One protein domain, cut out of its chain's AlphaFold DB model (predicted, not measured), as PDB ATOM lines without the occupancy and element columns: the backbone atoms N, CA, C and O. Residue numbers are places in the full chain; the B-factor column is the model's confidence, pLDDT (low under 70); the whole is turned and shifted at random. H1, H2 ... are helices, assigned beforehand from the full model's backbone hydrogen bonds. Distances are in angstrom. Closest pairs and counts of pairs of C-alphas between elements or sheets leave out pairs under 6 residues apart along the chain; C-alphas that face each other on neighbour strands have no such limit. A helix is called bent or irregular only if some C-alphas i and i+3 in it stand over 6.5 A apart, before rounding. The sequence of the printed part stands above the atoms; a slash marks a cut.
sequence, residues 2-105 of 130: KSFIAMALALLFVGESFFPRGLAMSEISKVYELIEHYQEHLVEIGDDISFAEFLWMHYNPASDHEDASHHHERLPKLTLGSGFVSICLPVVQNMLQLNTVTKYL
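What this domain is: This is residues 2 to 105 of the 130 residues of an uncharacterized protein of Jiulongibacter sediminis (UniProt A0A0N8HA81). Two free arms stick out from a small body: residues 2 to 11 of H1, and residues 88 to 105 of H4. In the body, H3 is near H2, and loop 60 to 82 leads back to H2's start, where H4 begins. The 104 printed residues include four named helices, H1 to H4, and no named strand: all helix, loose, radius of gyration of the C-alphas 17.9 A, flat, 49 by 49 by 24 A.

How they stand to each other: H1, residues 2 to 17, is close to but not clearly touching H2, residues 24 to 45; the closest C-alphas, of Glu 16 and Ala 24, are 6.6 A apart. H3, residues 51 to 59, is likewise close to but not clearly touching H2, at a steep tilt of 67 degrees, opposite ways; the closest C-alphas, of Tyr 38 and Phe 54, are 6.8 A apart. H4, residues 83 to 105, touches H2 with residues 83 to 87 alone, about perpendicular at 85 degrees; the closest C-alphas, of Ala 24 and Gly 83, are 4.8 A apart. Every O i to N i+4 pair is within hydrogen-bond range in H1 and H3, 16 of 18 in H2, 13 of 19 in H4.

Where its parts are: H1 begins at C-alpha 2 (-89.058, -14.495, 120.004). H2 spans 31.3 A. H4 spans 35.1 A to C-alpha 105 (-37.549, -4.227, 119.820), and is only just irregular: C-alphas 87 and 90 are 6.8 A apart.

The domain as a whole: The printed part has no cut. The link from H3 to H4 is long. Mean pLDDT of the printed part is 72.5; residues 63 to 74 and 94 to 105 are among those under 70.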
ATOM      1  N   LYS A   2     -89.194 -13.848 121.328       82.12
ATOM      2  CA  LYS A   2     -89.058 -14.495 120.004       82.12
ATOM      3  C   LYS A   2     -88.050 -13.812 119.064       82.12
ATOM      4  O   LYS A   2     -87.269 -14.497 118.423       82.12
ATOM      5  N   SER A   3     -88.018 -12.477 119.035       84.69
ATOM      6  CA  SER A   3     -87.067 -11.702 118.220       84.69
ATOM      7  C   SER A   3     -85.613 -11.854 118.670       84.69
ATOM      8  O   SER A   3     -84.723 -11.937 117.835       84.69
ATOM      9  N   PHE A   4     -85.373 -11.935 119.979       92.00
ATOM     10  CA  PHE A   4     -84.037 -12.153 120.534       92.00
ATOM     11  C   PHE A   4     -83.511 -13.548 120.183       92.00
ATOM     12  O   PHE A   4     -82.384 -13.681 119.725       92.00
ATOM     13  N   ILE A   5     -84.360 -14.572 120.319       90.25
ATOM     14  CA  ILE A   5     -84.022 -15.947 119.929       90.25
ATOM     15  C   ILE A   5     -83.756 -16.025 118.419       90.25
ATOM     16  O   ILE A   5     -82.768 -16.618 118.005       90.25
ATOM     17  N   ALA A   6     -84.589 -15.380 117.596       89.94
ATOM     18  CA  ALA A   6     -84.387 -15.333 116.148       89.94
ATOM     19  C   ALA A   6     -83.067 -14.642 115.766       89.94
ATOM     20  O   ALA A   6     -82.352 -15.133 114.898       89.94
ATOM     21  N   MET A   7     -82.717 -13.545 116.445       91.69
ATOM     22  CA  MET A   7     -81.443 -12.853 116.244       91.69
ATOM     23  C   MET A   7     -80.251 -13.733 116.644       91.69
ATOM     24  O   MET A   7     -79.285 -13.822 115.895       91.69
ATOM     25  N   ALA A   8     -80.331 -14.421 117.787       86.50
ATOM     26  CA  ALA A   8     -79.285 -15.335 118.240       86.50
ATOM     27  C   ALA A   8     -79.071 -16.493 117.251       86.50
ATOM     28  O   ALA A   8     -77.938 -16.788 116.886       86.50
ATOM     29  N   LEU A   9     -80.155 -17.099 116.757       86.31
ATOM     30  CA  LEU A   9     -80.082 -18.155 115.746       86.31
ATOM     31  C   LEU A   9     -79.510 -17.639 114.421       86.31
ATOM     32  O   LEU A   9     -78.673 -18.307 113.825       86.31
ATOM     33  N   ALA A  10     -79.908 -16.444 113.977       87.56
ATOM     34  CA  ALA A  10     -79.369 -15.844 112.760       87.56
ATOM     35  C   ALA A  10     -77.856 -15.600 112.864       87.56
ATOM     36  O   ALA A  10     -77.124 -15.921 111.932       87.56
ATOM     37  N   LEU A  11     -77.378 -15.095 114.006       85.44
ATOM     38  CA  LEU A  11     -75.948 -14.914 114.261       85.44
ATOM     39  C   LEU A  11     -75.194 -16.245 114.297       85.44
ATOM     40  O   LEU A  11     -74.087 -16.309 113.774       85.44
ATOM     41  N   LEU A  12     -75.791 -17.301 114.859       81.38
ATOM     42  CA  LEU A  12     -75.204 -18.642 114.841       81.38
ATOM     43  C   LEU A  12     -75.074 -19.176 113.411       81.38
ATOM     44  O   LEU A  12     -73.975 -19.540 113.012       81.38
ATOM     45  N   PHE A  13     -76.143 -19.144 112.610       81.69
ATOM     46  CA  PHE A  13     -76.102 -19.618 111.219       81.69
ATOM     47  C   PHE A  13     -75.134 -18.815 110.344       81.69
ATOM     48  O   PHE A  13     -74.397 -19.383 109.538       81.69
ATOM     49  N   VAL A  14     -75.116 -17.489 110.507       84.00
ATOM     50  CA  VAL A  14     -74.166 -16.624 109.801       84.00
ATOM     51  C   VAL A  14     -72.742 -16.917 110.268       84.00
ATOM     52  O   VAL A  14     -71.856 -17.057 109.433       84.00
ATOM     53  N   GLY A  15     -72.524 -17.085 111.573       77.19
ATOM     54  CA  GLY A  15     -71.238 -17.477 112.144       77.19
ATOM     55  C   GLY A  15     -70.726 -18.803 111.583       77.19
ATOM     56  O   GLY A  15     -69.582 -18.872 111.142       77.19
ATOM     57  N   GLU A  16     -71.578 -19.828 111.513       71.06
ATOM     58  CA  GLU A  16     -71.219 -21.133 110.946       71.06
ATOM     59  C   GLU A  16     -70.810 -21.058 109.471       71.06
ATOM     60  O   GLU A  16     -69.935 -21.807 109.042       71.06
ATOM     61  N   SER A  17     -71.377 -20.124 108.701       74.06
ATOM     62  CA  SER A  17     -71.048 -19.962 107.279       74.06
ATOM     63  C   SER A  17     -69.614 -19.477 107.013       74.06
ATOM     64  O   SER A  17     -69.108 -19.658 105.906       74.06
ATOM     65  N   PHE A  18     -68.947 -18.893 108.016       72.31
ATOM     66  CA  PHE A  18     -67.549 -18.460 107.914       72.31
ATOM     67  C   PHE A  18     -66.540 -19.592 108.118       72.31
ATOM     68  O   PHE A  18     -65.363 -19.415 107.801       72.31
ATOM     69  N   PHE A  19     -66.968 -20.746 108.636       69.88
ATOM     70  CA  PHE A  19     -66.073 -21.878 108.850       69.88
ATOM     71  C   PHE A  19     -66.076 -22.810 107.627       69.88
ATOM     72  O   PHE A  19     -67.129 -23.053 107.030       69.88
ATOM     73  N   PRO A  20     -64.906 -23.336 107.215       64.62
ATOM     74  CA  PRO A  20     -64.831 -24.289 106.112       64.62
ATOM     75  C   PRO A  20     -65.683 -25.534 106.405       64.62
ATOM     76  O   PRO A  20     -65.913 -25.883 107.561       64.62
ATOM     77  N   ARG A  21     -66.179 -26.189 105.342       56.31
ATOM     78  CA  ARG A  21     -67.117 -27.327 105.414       56.31
ATOM     79  C   ARG A  21     -66.670 -28.357 106.463       56.31
ATOM     80  O   ARG A  21     -65.694 -29.067 106.251       56.31
ATOM     81  N   GLY A  22     -67.423 -28.439 107.557       57.88
ATOM     82  CA  GLY A  22     -67.063 -29.208 108.750       57.88
ATOM     83  C   GLY A  22     -67.361 -28.380 109.994       57.88
ATOM     84  O   GLY A  22     -66.467 -27.756 110.552       57.88
ATOM     85  N   LEU A  23     -68.650 -28.330 110.341       60.22
ATOM     86  CA  LEU A  23     -69.276 -27.564 111.424       60.22
ATOM     87  C   LEU A  23     -68.326 -27.281 112.599       60.22
ATOM     88  O   LEU A  23     -67.990 -28.187 113.365       60.22
ATOM     89  N   ALA A  24     -67.987 -26.002 112.782       62.44
ATOM     90  CA  ALA A  24     -67.324 -25.503 113.982       62.44
ATOM     91  C   ALA A  24     -68.033 -25.994 115.251       62.44
ATOM     92  O   ALA A  24     -67.367 -26.451 116.171       62.44
ATOM     93  N   MET A  25     -69.373 -26.009 115.280       64.31
ATOM     94  CA  MET A  25     -70.114 -26.522 116.437       64.31
ATOM     95  C   MET A  25     -69.973 -28.033 116.647       64.31
ATOM     96  O   MET A  25     -69.863 -28.459 117.792       64.31
ATOM     97  N   SER A  26     -69.927 -28.839 115.579       68.44
ATOM     98  CA  SER A  26     -69.725 -30.294 115.709       68.44
ATOM     99  C   SER A  26     -68.317 -30.652 116.178       68.44
ATOM    100  O   SER A  26     -68.114 -31.654 116.850       68.44
ATOM    101  N   GLU A  27     -67.327 -29.832 115.833       69.69
ATOM    102  CA  GLU A  27     -65.963 -30.022 116.313       69.69
ATOM    103  C   GLU A  27     -65.798 -29.455 117.730       69.69
ATOM    104  O   GLU A  27     -65.043 -30.009 118.521       69.69
ATOM    105  N   ILE A  28     -66.551 -28.410 118.100       73.38
ATOM    106  CA  ILE A  28     -66.617 -27.913 119.483       73.38
ATOM    107  C   ILE A  28     -67.240 -28.964 120.411       73.38
ATOM    108  O   ILE A  28     -66.733 -29.150 121.514       73.38
ATOM    109  N   SER A  29     -68.290 -29.686 119.995       72.69
ATOM    110  CA  SER A  29     -68.857 -30.761 120.826       72.69
ATOM    111  C   SER A  29     -67.851 -31.887 121.082       72.69
ATOM    112  O   SER A  29     -67.794 -32.406 122.191       72.69
ATOM    113  N   LYS A  30     -66.971 -32.178 120.120       77.62
ATOM    114  CA  LYS A  30     -65.880 -33.153 120.290       77.62
ATOM    115  C   LYS A  30     -64.798 -32.714 121.275       77.62
ATOM    116  O   LYS A  30     -64.060 -33.547 121.783       77.62
ATOM    117  N   VAL A  31     -64.685 -31.419 121.583       80.00
ATOM    118  CA  VAL A  31     -63.774 -30.951 122.645       80.00
ATOM    119  C   VAL A  31     -64.242 -31.445 124.012       80.00
ATOM    120  O   VAL A  31     -63.415 -31.780 124.853       80.00
ATOM    121  N   TYR A  32     -65.557 -31.518 124.234       82.12
ATOM    122  CA  TYR A  32     -66.096 -32.113 125.454       82.12
ATOM    123  C   TYR A  32     -65.773 -33.610 125.517       82.12
ATOM    124  O   TYR A  32     -65.236 -34.073 126.519       82.12
ATOM    125  N   GLU A  33     -65.995 -34.323 124.412       82.19
ATOM    126  CA  GLU A  33     -65.694 -35.755 124.293       82.19
ATOM    127  C   GLU A  33     -64.190 -36.055 124.480       82.19
ATOM    128  O   GLU A  33     -63.832 -37.057 125.086       82.19
ATOM    129  N   LEU A  34     -63.295 -35.158 124.046       85.12
ATOM    130  CA  LEU A  34     -61.850 -35.245 124.297       85.12
ATOM    131  C   LEU A  34     -61.511 -35.187 125.796       85.12
ATOM    132  O   LEU A  34     -60.642 -35.924 126.258       85.12
ATOM    133  N   ILE A  35     -62.162 -34.291 126.546       86.19
ATOM    134  CA  ILE A  35     -61.936 -34.148 127.992       86.19
ATOM    135  C   ILE A  35     -62.503 -35.357 128.736       86.19
ATOM    136  O   ILE A  35     -61.851 -35.865 129.645       86.19
ATOM    137  N   GLU A  36     -63.690 -35.820 128.346       87.62
ATOM    138  CA  GLU A  36     -64.301 -37.034 128.893       87.62
ATOM    139  C   GLU A  36     -63.390 -38.248 128.666       87.62
ATOM    140  O   GLU A  36     -63.056 -38.949 129.616       87.62
ATOM    141  N   HIS A  37     -62.865 -38.419 127.451       85.62
ATOM    142  CA  HIS A  37     -61.962 -39.524 127.137       85.62
ATOM    143  C   HIS A  37     -60.623 -39.445 127.893       85.62
ATOM    144  O   HIS A  37     -60.082 -40.459 128.330       85.62
ATOM    145  N   TYR A  38     -60.100 -38.238 128.133       86.00
ATOM    146  CA  TYR A  38     -58.941 -38.062 129.013       86.00
ATOM    147  C   TYR A  38     -59.235 -38.513 130.454       86.00
ATOM    148  O   TYR A  38     -58.389 -39.138 131.092       86.00
ATOM    149  N   GLN A  39     -60.436 -38.232 130.969       87.69
ATOM    150  CA  GLN A  39     -60.847 -38.687 132.300       87.69
ATOM    151  C   GLN A  39     -60.999 -40.209 132.365       87.69
ATOM    152  O   GLN A  39     -60.611 -40.801 133.370       87.69
ATOM    153  N   GLU A  40     -61.505 -40.845 131.307       86.94
ATOM    154  CA  GLU A  40     -61.537 -42.309 131.199       86.94
ATOM    155  C   GLU A  40     -60.121 -42.891 131.327       86.94
ATOM    156  O   GLU A  40     -59.897 -43.778 132.148       86.94
ATOM    157  N   HIS A  41     -59.136 -42.315 130.628       84.06
ATOM    158  CA  HIS A  41     -57.739 -42.742 130.743       84.06
ATOM    159  C   HIS A  41     -57.155 -42.574 132.152       84.06
ATOM    160  O   HIS A  41     -56.426 -43.457 132.604       84.06
ATOM    161  N   LEU A  42     -57.494 -41.496 132.867       85.44
ATOM    162  CA  LEU A  42     -57.079 -41.321 134.267       85.44
ATOM    163  C   LEU A  42     -57.663 -42.407 135.185       85.44
ATOM    164  O   LEU A  42     -57.011 -42.833 136.138       85.44
ATOM    165  N   VAL A  43     -58.881 -42.872 134.898       84.44
ATOM    166  CA  VAL A  43     -59.548 -43.928 135.671       84.44
ATOM    167  C   VAL A  43     -59.016 -45.319 135.313       84.44
ATOM    168  O   VAL A  43     -58.858 -46.153 136.203       84.44
ATOM    169  N   GLU A  44     -58.740 -45.581 134.034       80.69
ATOM    170  CA  GLU A  44     -58.333 -46.901 133.530       80.69
ATOM    171  C   GLU A  44     -56.841 -47.199 133.724       80.69
ATOM    172  O   GLU A  44     -56.479 -48.317 134.094       80.69
ATOM    173  N   ILE A  45     -55.974 -46.213 133.476       71.12
ATOM    174  CA  ILE A  45     -54.509 -46.364 133.533       71.12
ATOM    175  C   ILE A  45     -53.969 -45.978 134.922       71.12
ATOM    176  O   ILE A  45     -52.908 -46.453 135.330       71.12
ATOM    177  N   GLY A  46     -54.731 -45.183 135.681       65.19
ATOM    178  CA  GLY A  46     -54.286 -44.541 136.915       65.19
ATOM    179  C   GLY A  46     -53.739 -43.131 136.664       65.19
ATOM    180  O   GLY A  46     -53.483 -42.740 135.528       65.19
ATOM    181  N   ASP A  47     -53.566 -42.371 137.748       64.06
ATOM    182  CA  ASP A  47     -53.301 -40.915 137.814       64.06
ATOM    183  C   ASP A  47     -51.962 -40.443 137.185       64.06
ATOM    184  O   ASP A  47     -51.544 -39.303 137.376       64.06
ATOM    185  N   ASP A  48     -51.267 -41.312 136.447       75.69
ATOM    186  CA  ASP A  48     -49.895 -41.097 135.970       75.69
ATOM    187  C   ASP A  48     -49.812 -40.552 134.534       75.69
ATOM    188  O   ASP A  48     -48.720 -40.246 134.057       75.69
ATOM    189  N   ILE A  49     -50.940 -40.403 133.831       83.56
ATOM    190  CA  ILE A  49     -50.966 -39.865 132.466       83.56
ATOM    191  C   ILE A  49     -51.252 -38.362 132.454       83.56
ATOM    192  O   ILE A  49     -52.331 -37.899 132.826       83.56
ATOM    193  N   SER A  50     -50.307 -37.582 131.930       85.62
ATOM    194  CA  SER A  50     -50.541 -36.167 131.657       85.62
ATOM    195  C   SER A  50     -51.401 -35.964 130.403       85.62
ATOM    196  O   SER A  50     -51.360 -36.735 129.443       85.62
ATOM    197  N   PHE A  51     -52.134 -34.851 130.347       85.81
ATOM    198  CA  PHE A  51     -52.920 -34.492 129.162       85.81
ATOM    199  C   PHE A  51     -52.068 -34.378 127.884       85.81
ATOM    200  O   PHE A  51     -52.531 -34.694 126.792       85.81
ATOM    201  N   ALA A  52     -50.806 -33.951 128.003       84.69
ATOM    202  CA  ALA A  52     -49.892 -33.877 126.865       84.69
ATOM    203  C   ALA A  52     -49.511 -35.269 126.338       84.69
ATOM    204  O   ALA A  52     -49.475 -35.468 125.124       84.69
ATOM    205  N   GLU A  53     -49.277 -36.234 127.231       83.00
ATOM    206  CA  GLU A  53     -49.037 -37.634 126.862       83.00
ATOM    207  C   GLU A  53     -50.287 -38.260 126.240       83.00
ATOM    208  O   GLU A  53     -50.186 -38.902 125.199       83.00
ATOM    209  N   PHE A  54     -51.475 -37.982 126.784       85.31
ATOM    210  CA  PHE A  54     -52.749 -38.385 126.184       85.31
ATOM    211  C   PHE A  54     -52.912 -37.882 124.743       85.31
ATOM    212  O   PHE A  54     -53.241 -38.665 123.846       85.31
ATOM    213  N   LEU A  55     -52.634 -36.597 124.498       84.75
ATOM    214  CA  LEU A  55     -52.667 -36.027 123.150       84.75
ATOM    215  C   LEU A  55     -51.602 -36.649 122.242       84.75
ATOM    216  O   LEU A  55     -51.880 -36.924 121.077       84.75
ATOM    217  N   TRP A  56     -50.392 -36.877 122.756       82.31
ATOM    218  CA  TRP A  56     -49.319 -37.513 121.996       82.31
ATOM    219  C   TRP A  56     -49.717 -38.917 121.552       82.31
ATOM    220  O   TRP A  56     -49.563 -39.247 120.384       82.31
ATOM    221  N   MET A  57     -50.301 -39.716 122.443       78.75
ATOM    222  CA  MET A  57     -50.749 -41.068 122.117       78.75
ATOM    223  C   MET A  57     -51.839 -41.100 121.039       78.75
ATOM    224  O   MET A  57     -51.853 -42.039 120.251       78.75
ATOM    225  N   HIS A  58     -52.698 -40.078 120.962       79.88
ATOM    226  CA  HIS A  58     -53.835 -40.038 120.032       79.88
ATOM    227  C   HIS A  58     -53.587 -39.286 118.718       79.88
ATOM    228  O   HIS A  58     -54.294 -39.523 117.739       79.88
ATOM    229  N   TYR A  59     -52.628 -38.358 118.680       79.25
ATOM    230  CA  TYR A  59     -52.382 -37.508 117.507       79.25
ATOM    231  C   TYR A  59     -50.988 -37.670 116.900       79.25
ATOM    232  O   TYR A  59     -50.733 -37.111 115.829       79.25
ATOM    233  N   ASN A  60     -50.078 -38.403 117.546       78.88
ATOM    234  CA  ASN A  60     -48.778 -38.701 116.963       78.88
ATOM    235  C   ASN A  60     -48.869 -39.950 116.071       78.88
ATOM    236  O   ASN A  60     -49.173 -41.019 116.579       78.88
ATOM    237  N   PRO A  61     -48.516 -39.882 114.778       70.44
ATOM    238  CA  PRO A  61     -48.460 -41.070 113.923       70.44
ATOM    239  C   PRO A  61     -47.377 -42.088 114.325       70.44
ATOM    240  O   PRO A  61     -47.329 -43.168 113.752       70.44
ATOM    241  N   ALA A  62     -46.473 -41.737 115.247       71.12
ATOM    242  CA  ALA A  62     -45.441 -42.628 115.773       71.12
ATOM    243  C   ALA A  62     -45.757 -43.186 117.176       71.12
ATOM    244  O   ALA A  62     -44.869 -43.771 117.793       71.12
ATOM    245  N   SER A  63     -46.956 -42.960 117.726       69.56
ATOM    246  CA  SER A  63     -47.376 -43.675 118.934       69.56
ATOM    247  C   SER A  63     -47.819 -45.093 118.565       69.56
ATOM    248  O   SER A  63     -48.607 -45.283 117.646       69.56
ATOM    249  N   ASP A  64     -47.370 -46.088 119.331       62.81
ATOM    250  CA  ASP A  64     -47.816 -47.487 119.200       62.81
ATOM    251  C   ASP A  64     -49.275 -47.697 119.670       62.81
ATOM    252  O   ASP A  64     -49.754 -48.826 119.757       62.81
ATOM    253  N   HIS A  65     -50.001 -46.614 119.979       64.94
ATOM    254  CA  HIS A  65     -51.446 -46.628 120.210       64.94
ATOM    255  C   HIS A  65     -52.184 -46.742 118.862       64.94
ATOM    256  O   HIS A  65     -52.991 -45.896 118.483       64.94
ATOM    257  N   GLU A  66     -51.883 -47.809 118.120       51.97
ATOM    258  CA  GLU A  66     -52.617 -48.203 116.924       51.97
ATOM    259  C   GLU A  66     -53.915 -48.925 117.330       51.97
ATOM    260  O   GLU A  66     -53.926 -50.078 117.752       51.97
ATOM    261  N   ASP A  67     -55.020 -48.188 117.217       53.59
ATOM    262  CA  ASP A  67     -56.172 -48.582 116.401       53.59
ATOM    263  C   ASP A  67     -56.803 -49.965 116.706       53.59
ATOM    264  O   ASP A  67     -56.514 -50.954 116.038       53.59
ATOM    265  N   ALA A  68     -57.729 -50.032 117.682       50.62
ATOM    266  CA  ALA A  68     -58.824 -51.026 117.658       50.62
ATOM    267  C   ALA A  68     -59.937 -50.833 118.708       50.62
ATOM    268  O   ALA A  68     -61.065 -51.251 118.440       50.62
ATOM    269  N   SER A  69     -59.674 -50.283 119.901       50.66
ATOM    270  CA  SER A  69     -60.653 -50.378 121.008       50.66
ATOM    271  C   SER A  69     -61.286 -49.074 121.481       50.66
ATOM    272  O   SER A  69     -62.309 -49.147 122.161       50.66
ATOM    273  N   HIS A  70     -60.764 -47.900 121.115       56.75
ATOM    274  CA  HIS A  70     -61.250 -46.636 121.676       56.75
ATOM    275  C   HIS A  70     -61.690 -45.650 120.594       56.75
ATOM    276  O   HIS A  70     -61.187 -45.626 119.477       56.75
ATOM    277  N   HIS A  71     -62.742 -44.899 120.909       59.91
ATOM    278  CA  HIS A  71     -63.588 -44.168 119.973       59.91
ATOM    279  C   HIS A  71     -62.888 -42.958 119.319       59.91
ATOM    280  O   HIS A  71     -63.263 -41.815 119.570       59.91
ATOM    281  N   HIS A  72     -61.930 -43.181 118.415       64.31
ATOM    282  CA  HIS A  72     -61.222 -42.118 117.685       64.31
ATOM    283  C   HIS A  72     -62.156 -41.197 116.873       64.31
ATOM    284  O   HIS A  72     -61.801 -40.058 116.572       64.31
ATOM    285  N   GLU A  73     -63.377 -41.642 116.552       62.88
ATOM    286  CA  GLU A  73     -64.409 -40.809 115.914       62.88
ATOM    287  C   GLU A  73     -64.873 -39.626 116.781       62.88
ATOM    288  O   GLU A  73     -65.308 -38.603 116.238       62.88
ATOM    289  N   ARG A  74     -64.759 -39.760 118.108       68.12
ATOM    290  CA  ARG A  74     -65.156 -38.754 119.103       68.12
ATOM    291  C   ARG A  74     -64.127 -37.637 119.273       68.12
ATOM    292  O   ARG A  74     -64.418 -36.593 119.846       68.12
ATOM    293  N   LEU A  75     -62.917 -37.825 118.749       75.44
ATOM    294  CA  LEU A  75     -61.842 -36.854 118.906       75.44
ATOM    295  C   LEU A  75     -61.873 -35.780 117.799       75.44
ATOM    296  O   LEU A  75     -62.177 -36.085 116.636       75.44
ATOM    297  N   PRO A  76     -61.562 -34.509 118.126       74.69
ATOM    298  CA  PRO A  76     -61.434 -33.449 117.132       74.69
ATOM    299  C   PRO A  76     -60.384 -33.795 116.076       74.69
ATOM    300  O   PRO A  76     -59.269 -34.208 116.389       74.69
ATOM    301  N   LYS A  77     -60.695 -33.580 114.797       71.31
ATOM    302  CA  LYS A  77     -59.714 -33.868 113.739       71.31
ATOM    303  C   LYS A  77     -58.686 -32.740 113.664       71.31
ATOM    304  O   LYS A  77     -59.050 -31.587 113.434       71.31
ATOM    305  N   LEU A  78     -57.395 -33.062 113.755       71.06
ATOM    306  CA  LEU A  78     -56.290 -32.095 113.612       71.06
ATOM    307  C   LEU A  78     -55.748 -31.997 112.174       71.06
ATOM    308  O   LEU A  78     -54.562 -31.774 111.949       71.06
ATOM    309  N   THR A  79     -56.608 -32.164 111.170       67.88
ATOM    310  CA  THR A  79     -56.222 -32.042 109.756       67.88
ATOM    311  C   THR A  79     -56.270 -30.588 109.288       67.88
ATOM    312  O   THR A  79     -57.193 -29.856 109.646       67.88
ATOM    313  N   LEU A  80     -55.338 -30.177 108.419       59.75
ATOM    314  CA  LEU A  80     -55.403 -28.884 107.727       59.75
ATOM    315  C   LEU A  80     -56.714 -28.797 106.926       59.75
ATOM    316  O   LEU A  80     -56.884 -29.490 105.928       59.75
ATOM    317  N   GLY A  81     -57.656 -27.982 107.409       59.69
ATOM    318  CA  GLY A  81     -59.013 -27.864 106.863       59.69
ATOM    319  C   GLY A  81     -60.134 -28.325 107.801       59.69
ATOM    320  O   GLY A  81     -61.299 -28.167 107.446       59.69
ATOM    321  N   SER A  82     -59.826 -28.851 108.993       67.81
ATOM    322  CA  SER A  82     -60.854 -29.105 110.006       67.81
ATOM    323  C   SER A  82     -61.368 -27.802 110.629       67.81
ATOM    324  O   SER A  82     -60.649 -26.798 110.733       67.81
ATOM    325  N   GLY A  83     -62.630 -27.823 111.071       66.50
ATOM    326  CA  GLY A  83     -63.240 -26.707 111.792       66.50
ATOM    327  C   GLY A  83     -62.466 -26.360 113.068       66.50
ATOM    328  O   GLY A  83     -62.216 -25.186 113.325       66.50
ATOM    329  N   PHE A  84     -61.988 -27.372 113.802       70.25
ATOM    330  CA  PHE A  84     -61.192 -27.192 115.020       70.25
ATOM    331  C   PHE A  84     -59.899 -26.401 114.773       70.25
ATOM    332  O   PHE A  84     -59.656 -25.383 115.422       70.25
ATOM    333  N   VAL A  85     -59.097 -26.806 113.778       71.44
ATOM    334  CA  VAL A  85     -57.852 -26.098 113.431       71.44
ATOM    335  C   VAL A  85     -58.155 -24.665 112.992       71.44
ATOM    336  O   VAL A  85     -57.443 -23.746 113.380       71.44
ATOM    337  N   SER A  86     -59.242 -24.451 112.250       69.56
ATOM    338  CA  SER A  86     -59.642 -23.117 111.782       69.56
ATOM    339  C   SER A  86     -60.005 -22.159 112.927       69.56
ATOM    340  O   SER A  86     -59.724 -20.966 112.833       69.56
ATOM    341  N   ILE A  87     -60.582 -22.670 114.023       72.50
ATOM    342  CA  ILE A  87     -60.911 -21.884 115.227       72.50
ATOM    343  C   ILE A  87     -59.656 -21.586 116.057       72.50
ATOM    344  O   ILE A  87     -59.490 -20.473 116.557       72.50
ATOM    345  N   CYS A  88     -58.768 -22.568 116.218       71.38
ATOM    346  CA  CYS A  88     -57.588 -22.436 117.074       71.38
ATOM    347  C   CYS A  88     -56.425 -21.691 116.398       71.38
ATOM    348  O   CYS A  88     -55.622 -21.058 117.087       71.38
ATOM    349  N   LEU A  89     -56.330 -21.728 115.064       73.50
ATOM    350  CA  LEU A  89     -55.213 -21.156 114.308       73.50
ATOM    351  C   LEU A  89     -54.980 -19.660 114.596       73.50
ATOM    352  O   LEU A  89     -53.830 -19.307 114.860       73.50
ATOM    353  N   PRO A  90     -56.003 -18.780 114.639       72.31
ATOM    354  CA  PRO A  90     -55.801 -17.375 114.988       72.31
ATOM    355  C   PRO A  90     -55.224 -17.197 116.397       72.31
ATOM    356  O   PRO A  90     -54.356 -16.352 116.605       72.31
ATOM    357  N   VAL A  91     -55.655 -18.003 117.372       75.94
ATOM    358  CA  VAL A  91     -55.162 -17.928 118.758       75.94
ATOM    359  C   VAL A  91     -53.685 -18.320 118.821       75.94
ATOM    360  O   VAL A  91     -52.874 -17.596 119.398       75.94
ATOM    361  N   VAL A  92     -53.317 -19.419 118.159       71.06
ATOM    362  CA  VAL A  92     -51.928 -19.901 118.098       71.06
ATOM    363  C   VAL A  92     -51.030 -18.912 117.349       71.06
ATOM    364  O   VAL A  92     -49.932 -18.610 117.812       71.06
ATOM    365  N   GLN A  93     -51.500 -18.343 116.235       71.00
ATOM    366  CA  GLN A  93     -50.763 -17.324 115.484       71.00
ATOM    367  C   GLN A  93     -50.471 -16.081 116.333       71.00
ATOM    368  O   GLN A  93     -49.340 -15.599 116.327       71.00
ATOM    369  N   ASN A  94     -51.446 -15.595 117.107       67.50
ATOM    370  CA  ASN A  94     -51.235 -14.460 118.010       67.50
ATOM    371  C   ASN A  94     -50.213 -14.783 119.117       67.50
ATOM    372  O   ASN A  94     -49.349 -13.956 119.416       67.50
ATOM    373  N   MET A  95     -50.244 -15.997 119.678       64.44
ATOM    374  CA  MET A  95     -49.270 -16.439 120.688       64.44
ATOM    375  C   MET A  95     -47.842 -16.537 120.129       64.44
ATOM    376  O   MET A  95     -46.885 -16.119 120.783       64.44
ATOM    377  N   LEU A  96     -47.680 -17.030 118.897       63.31
ATOM    378  CA  LEU A  96     -46.376 -17.128 118.232       63.31
ATOM    379  C   LEU A  96     -45.813 -15.751 117.826       63.31
ATOM    380  O   LEU A  96     -44.599 -15.532 117.880       63.31
ATOM    381  N   GLN A  97     -46.677 -14.800 117.461       60.41
ATOM    382  CA  GLN A  97     -46.265 -13.442 117.093       60.41
ATOM    383  C   GLN A  97     -45.730 -12.634 118.287       60.41
ATOM    384  O   GLN A  97     -44.762 -11.888 118.117       60.41
ATOM    385  N   LEU A  98     -46.263 -12.825 119.501       55.00
ATOM    386  CA  LEU A  98     -45.782 -12.138 120.714       55.00
ATOM    387  C   LEU A  98     -44.299 -12.423 121.014       55.00
ATOM    388  O   LEU A  98     -43.559 -11.512 121.386       55.00
ATOM    389  N   ASN A  99     -43.833 -13.647 120.755       55.03
ATOM    390  CA  ASN A  99     -42.417 -14.019 120.896       55.03
ATOM    391  C   ASN A  99     -41.510 -13.399 119.818       55.03
ATOM    392  O   ASN A  99     -40.291 -13.343 119.977       55.03
ATOM    393  N   THR A 100     -42.093 -12.950 118.707       53.41
ATOM    394  CA  THR A 100     -41.356 -12.385 117.573       53.41
ATOM    395  C   THR A 100     -41.223 -10.862 117.718       53.41
ATOM    396  O   THR A 100     -40.156 -10.311 117.459       53.41
ATOM    397  N   VAL A 101     -42.259 -10.177 118.225       52.50
ATOM    398  CA  VAL A 101     -42.246  -8.718 118.460       52.50
ATOM    399  C   VAL A 101     -41.195  -8.306 119.501       52.50
ATOM    400  O   VAL A 101     -40.530  -7.283 119.331       52.50
ATOM    401  N   THR A 102     -40.968  -9.119 120.538       53.00
ATOM    402  CA  THR A 102     -39.934  -8.850 121.554       53.00
ATOM    403  C   THR A 102     -38.515  -8.896 120.984       53.00
ATOM    404  O   THR A 102     -37.688  -8.077 121.382       53.00
ATOM    405  N   LYS A 103     -38.238  -9.761 119.996       51.78
ATOM    406  CA  LYS A 103     -36.935  -9.824 119.305       51.78
ATOM    407  C   LYS A 103     -36.649  -8.596 118.438       51.78
ATOM    408  O   LYS A 103     -35.496  -8.178 118.347       51.78
ATOM    409  N   TYR A 104     -37.670  -7.999 117.823       49.16
ATOM    410  CA  TYR A 104     -37.478  -6.822 116.967       49.16
ATOM    411  C   TYR A 104     -37.213  -5.538 117.761       49.16
ATOM    412  O   TYR A 104     -36.422  -4.708 117.319       49.16
ATOM    413  N   LEU A 105     -37.792  -5.393 118.958       52.66
ATOM    414  CA  LEU A 105     -37.549  -4.227 119.820       52.66
ATOM    415  C   LEU A 105     -36.114  -4.173 120.373       52.66
ATOM    416  O   LEU A 105     -35.590  -3.085 120.587       52.66
TER     417      LEU A 105